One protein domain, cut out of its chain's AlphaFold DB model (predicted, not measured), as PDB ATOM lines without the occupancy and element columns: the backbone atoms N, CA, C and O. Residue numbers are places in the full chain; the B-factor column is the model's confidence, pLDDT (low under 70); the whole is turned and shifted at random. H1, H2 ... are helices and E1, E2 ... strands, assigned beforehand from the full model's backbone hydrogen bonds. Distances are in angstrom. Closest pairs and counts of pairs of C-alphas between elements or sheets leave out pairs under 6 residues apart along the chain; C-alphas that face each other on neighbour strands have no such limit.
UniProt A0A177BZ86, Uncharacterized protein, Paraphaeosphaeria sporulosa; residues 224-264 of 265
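This is residues 224 to 264 of the 265 residues of an uncharacterized protein of Paraphaeosphaeria sporulosa (UniProt A0A177BZ86). A small, strongly twisted sheet of three strands has one short helix, H1, packed over one face, and its other face is bare. The long hairpin of E2 and E3 makes most of the sheet, with E1 beside E3 as the third strand. The printed part has 41 residues, with one named helix and three named strands in the order E1, H1, E2, E3; the sheet's order is E1, E3, E2, all antiparallel, and the class is mixed, helices and strands. The whole is compact, with a radius of gyration of the C-alphas of 9.6 A, yet elongated, spanning 28 by 18 by 10 A.

Find C-alpha 224 at (180.134, 146.468, 98.865); from there strand E1 runs over residues 224 to 229, 14.9 A. Helix H1, residues 232 to 238, begins at C-alpha 232, (176.460, 163.812, 94.453). Strand E2, residues 246 to 253, is 20.5 A long and bends by 50 degrees at residue 250. Strand E3, residues 256 to 263, covers 22.1 A and ends at C-alpha 263, (188.794, 145.545, 97.605).

Look first at the inner strand E3. Beside E1, at 154 degrees, N 226 and O 259 are 2.8 A apart; beside E2, also at 154 degrees, N 258 and O 251 are 2.8 A apart. H1 is on the sheet at a height of 8.1 A, over E3 and slantwise to the strands, at 40 degrees to E3 on the local plane; their closest C-alphas, Cys 235 and Cys 259, are 6.5 A apart. In H1 every O i to N i+4 pair is within hydrogen-bond range. E1, H1 and E2 form a split strand-helix-strand unit, two strands running the same way with E3 between them, and its crossover is right-handed.

The two farthest C-alphas, Glu 244 and Gly 255, are 29.6 A apart. The printed part has no cut, and no link is long. Look for pLDDT under 70 at residues 241 to 247 and residue 264; the mean of the printed part is 76.1.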
ATOM      1  N   LEU A 224     181.198 146.360  97.872       78.69
ATOM      2  CA  LEU A 224     180.134 146.468  98.865       78.69
ATOM      3  C   LEU A 224     179.580 147.894  98.862       78.69
ATOM      4  O   LEU A 224     180.341 148.861  98.840       78.69
ATOM      5  N   VAL A 225     178.254 148.029  98.914       81.56
ATOM      6  CA  VAL A 225     177.605 149.326  99.157       81.56
ATOM      7  C   VAL A 225     177.752 149.655 100.640       81.56
ATOM      8  O   VAL A 225     177.317 148.872 101.484       81.56
ATOM      9  N   VAL A 226     178.370 150.793 100.942       79.38
ATOM     10  CA  VAL A 226     178.619 151.276 102.308       79.38
ATOM     11  C   VAL A 226     177.464 152.154 102.790       79.38
ATOM     12  O   VAL A 226     176.967 151.947 103.893       79.38
ATOM     13  N   ASP A 227     177.022 153.105 101.962       76.81
ATOM     14  CA  ASP A 227     175.958 154.064 102.297       76.81
ATOM     15  C   ASP A 227     175.265 154.605 101.026       76.81
ATOM     16  O   ASP A 227     175.738 154.375  99.907       76.81
ATOM     17  N   THR A 228     174.132 155.304 101.175       83.06
ATOM     18  CA  THR A 228     173.307 155.813 100.066       83.06
ATOM     19  C   THR A 228     172.904 157.278 100.253       83.06
ATOM     20  O   THR A 228     172.300 157.637 101.263       83.06
ATOM     21  N   PHE A 229     173.138 158.107  99.236       81.56
ATOM     22  CA  PHE A 229     172.988 159.560  99.281       81.56
ATOM     23  C   PHE A 229     171.998 160.084  98.231       81.56
ATOM     24  O   PHE A 229     171.790 159.489  97.170       81.56
ATOM     25  N   GLY A 230     171.380 161.228  98.541       77.19
ATOM     26  CA  GLY A 230     170.425 161.916  97.662       77.19
ATOM     27  C   GLY A 230     171.037 162.960  96.720       77.19
ATOM     28  O   GLY A 230     170.336 163.434  95.832       77.19
ATOM     29  N   ALA A 231     172.310 163.322  96.906       81.19
ATOM     30  CA  ALA A 231     173.025 164.310  96.099       81.19
ATOM     31  C   ALA A 231     174.514 163.932  95.975       81.19
ATOM     32  O   ALA A 231     175.050 163.217  96.829       81.19
ATOM     33  N   GLN A 232     175.143 164.321  94.863       79.69
ATOM     34  CA  GLN A 232     176.460 163.812  94.453       79.69
ATOM     35  C   GLN A 232     177.605 164.443  95.250       79.69
ATOM     36  O   GLN A 232     178.492 163.727  95.695       79.69
ATOM     37  N   ASP A 233     177.518 165.744  95.508       79.69
ATOM     38  CA  ASP A 233     178.380 166.503  96.417       79.69
ATOM     39  C   ASP A 233     178.428 165.881  97.822       79.69
ATOM     40  O   ASP A 233     179.504 165.685  98.385       79.69
ATOM     41  N   ILE A 234     177.269 165.489  98.360       79.38
ATOM     42  CA  ILE A 234     177.170 164.806  99.657       79.38
ATOM     43  C   ILE A 234     177.817 163.414  99.578       79.38
ATOM     44  O   ILE A 234     178.538 163.026 100.494       79.38
ATOM     45  N   CYS A 235     177.599 162.672  98.487       82.19
ATOM     46  CA  CYS A 235     178.234 161.367  98.297       82.19
ATOM     47  C   CYS A 235     179.764 161.492  98.252       82.19
ATOM     48  O   CYS A 235     180.449 160.809  99.004       82.19
ATOM     49  N   GLU A 236     180.304 162.383  97.422       81.88
ATOM     50  CA  GLU A 236     181.750 162.565  97.243       81.88
ATOM     51  C   GLU A 236     182.432 163.094  98.515       81.88
ATOM     52  O   GLU A 236     183.536 162.663  98.839       81.88
ATOM     53  N   TYR A 237     181.757 163.953  99.289       80.69
ATOM     54  CA  TYR A 237     182.268 164.448 100.571       80.69
ATOM     55  C   TYR A 237     182.275 163.388 101.689       80.69
ATOM     56  O   TYR A 237     183.113 163.454 102.588       80.69
ATOM     57  N   HIS A 238     181.363 162.408 101.662       76.25
ATOM     58  CA  HIS A 238     181.278 161.362 102.692       76.25
ATOM     59  C   HIS A 238     181.915 160.020 102.290       76.25
ATOM     60  O   HIS A 238     182.321 159.262 103.170       76.25
ATOM     61  N   CYS A 239     182.071 159.732 100.996       80.88
ATOM     62  CA  CYS A 239     182.698 158.517 100.458       80.88
ATOM     63  C   CYS A 239     184.238 158.633 100.389       80.88
ATOM     64  O   CYS A 239     184.873 158.303  99.386       80.88
ATOM     65  N   ILE A 240     184.843 159.155 101.460       73.81
ATOM     66  CA  ILE A 240     186.297 159.304 101.596       73.81
ATOM     67  C   ILE A 240     186.903 157.916 101.873       73.81
ATOM     68  O   ILE A 240     186.423 157.234 102.779       73.81
ATOM     69  N   PRO A 241     187.978 157.484 101.182       64.94
ATOM     70  CA  PRO A 241     188.611 156.187 101.429       64.94
ATOM     71  C   PRO A 241     189.208 156.103 102.847       64.94
ATOM     72  O   PRO A 241     190.332 156.525 103.099       64.94
ATOM     73  N   VAL A 242     188.440 155.528 103.779       60.56
ATOM     74  CA  VAL A 242     188.763 155.476 105.223       60.56
ATOM     75  C   VAL A 242     189.940 154.545 105.556       60.56
ATOM     76  O   VAL A 242     190.518 154.657 106.633       60.56
ATOM     77  N   ASN A 243     190.292 153.604 104.672       52.66
ATOM     78  CA  ASN A 243     191.299 152.573 104.944       52.66
ATOM     79  C   ASN A 243     192.277 152.393 103.778       52.66
ATOM     80  O   ASN A 243     191.876 152.362 102.612       52.66
ATOM     81  N   GLU A 244     193.548 152.197 104.122       54.78
ATOM     82  CA  GLU A 244     194.645 151.909 103.196       54.78
ATOM     83  C   GLU A 244     194.344 150.637 102.378       54.78
ATOM     84  O   GLU A 244     194.098 149.569 102.937       54.78
ATOM     85  N   GLY A 245     194.340 150.742 101.043       55.94
ATOM     86  CA  GLY A 245     194.138 149.589 100.152       55.94
ATOM     87  C   GLY A 245     192.683 149.180  99.870       55.94
ATOM     88  O   GLY A 245     192.438 148.027  99.522       55.94
ATOM     89  N   LYS A 246     191.700 150.087  99.994       64.56
ATOM     90  CA  LYS A 246     190.339 149.863  99.461       64.56
ATOM     91  C   LYS A 246     189.824 151.068  98.681       64.56
ATOM     92  O   LYS A 246     189.673 152.153  99.240       64.56
ATOM     93  N   ALA A 247     189.499 150.866  97.406       61.69
ATOM     94  CA  ALA A 247     188.968 151.918  96.547       61.69
ATOM     95  C   ALA A 247     187.506 152.218  96.916       61.69
ATOM     96  O   ALA A 247     186.669 151.316  96.908       61.69
ATOM     97  N   GLN A 248     187.201 153.479  97.223       76.44
ATOM     98  CA  GLN A 248     185.834 153.970  97.415       76.44
ATOM     99  C   GLN A 248     185.464 154.936  96.285       76.44
ATOM    100  O   GLN A 248     186.304 155.722  95.852       76.44
ATOM    101  N   HIS A 249     184.229 154.850  95.786       81.56
ATOM    102  CA  HIS A 249     183.696 155.760  94.768       81.56
ATOM    103  C   HIS A 249     182.166 155.854  94.840       81.56
ATOM    104  O   HIS A 249     181.508 154.985  95.416       81.56
ATOM    105  N   CYS A 250     181.602 156.897  94.231       85.44
ATOM    106  CA  CYS A 250     180.158 157.104  94.139       85.44
ATOM    107  C   CYS A 250     179.592 156.581  92.807       85.44
ATOM    108  O   CYS A 250     180.028 157.004  91.739       85.44
ATOM    109  N   GLU A 251     178.585 155.705  92.866       85.06
ATOM    110  CA  GLU A 251     177.837 155.200  91.699       85.06
ATOM    111  C   GLU A 251     176.372 155.666  91.771       85.06
ATOM    112  O   GLU A 251     175.699 155.458  92.783       85.06
ATOM    113  N   LEU A 252     175.835 156.267  90.702       81.50
ATOM    114  CA  LEU A 252     174.403 156.575  90.597       81.50
ATOM    115  C   LEU A 252     173.633 155.335  90.114       81.50
ATOM    116  O   LEU A 252     173.642 155.016  88.926       81.50
ATOM    117  N   ARG A 253     172.898 154.679  91.016       82.12
ATOM    118  CA  ARG A 253     172.140 153.456  90.725       82.12
ATOM    119  C   ARG A 253     170.666 153.618  91.088       82.12
ATOM    120  O   ARG A 253     170.315 153.957  92.216       82.12
ATOM    121  N   SER A 254     169.781 153.381  90.118       80.25
ATOM    122  CA  SER A 254     168.317 153.482  90.284       80.25
ATOM    123  C   SER A 254     167.833 154.807  90.906       80.25
ATOM    124  O   SER A 254     166.886 154.822  91.692       80.25
ATOM    125  N   GLY A 255     168.489 155.925  90.573       78.50
ATOM    126  CA  GLY A 255     168.133 157.260  91.075       78.50
ATOM    127  C   GLY A 255     168.612 157.577  92.498       78.50
ATOM    128  O   GLY A 255     168.128 158.536  93.092       78.50
ATOM    129  N   ARG A 256     169.544 156.795  93.055       73.19
ATOM    130  CA  ARG A 256     170.259 157.099  94.307       73.19
ATOM    131  C   ARG A 256     171.758 157.011  94.076       73.19
ATOM    132  O   ARG A 256     172.195 156.154  93.313       73.19
ATOM    133  N   LEU A 257     172.542 157.855  94.737       84.12
ATOM    134  CA  LEU A 257     173.991 157.675  94.758       84.12
ATOM    135  C   LEU A 257     174.360 156.673  95.847       84.12
ATOM    136  O   LEU A 257     173.781 156.688  96.932       84.12
ATOM    137  N   LEU A 258     175.299 155.790  95.546       84.19
ATOM    138  CA  LEU A 258     175.794 154.748  96.433       84.19
ATOM    139  C   LEU A 258     177.286 154.979  96.646       84.19
ATOM    140  O   LEU A 258     178.019 155.056  95.663       84.19
ATOM    141  N   CYS A 259     177.745 155.039  97.895       83.62
ATOM    142  CA  CYS A 259     179.172 154.899  98.171       83.62
ATOM    143  C   CYS A 259     179.527 153.413  98.105       83.62
ATOM    144  O   CYS A 259     178.989 152.609  98.871       83.62
ATOM    145  N   ILE A 260     180.399 153.039  97.171       82.94
ATOM    146  CA  ILE A 260     180.791 151.655  96.909       82.94
ATOM    147  C   ILE A 260     182.270 151.481  97.234       82.94
ATOM    148  O   ILE A 260     183.130 152.126  96.634       82.94
ATOM    149  N   GLN A 261     182.556 150.569  98.162       82.88
ATOM    150  CA  GLN A 261     183.908 150.163  98.517       82.88
ATOM    151  C   GLN A 261     184.252 148.834  97.845       82.88
ATOM    152  O   GLN A 261     183.621 147.817  98.126       82.88
ATOM    153  N   CYS A 262     185.279 148.831  97.003       76.69
ATOM    154  CA  CYS A 262     185.843 147.635  96.390       76.69
ATOM    155  C   CYS A 262     187.212 147.320  97.005       76.69
ATOM    156  O   CYS A 262     188.055 148.208  97.172       76.69
ATOM    157  N   ASP A 263     187.452 146.044  97.299       73.19
ATOM    158  CA  ASP A 263     188.794 145.545  97.605       73.19
ATOM    159  C   ASP A 263     189.665 145.648  96.341       73.19
ATOM    160  O   ASP A 263     189.278 145.133  95.288       73.19
ATOM    161  N   SER A 264     190.822 146.313  96.424       58.78
ATOM    162  CA  SER A 264     191.805 146.302  95.333       58.78
ATOM    163  C   SER A 264     192.560 144.973  95.318       58.78
ATOM    164  O   SER A 264     193.009 144.516  96.370       58.78
TER     165      SER A 264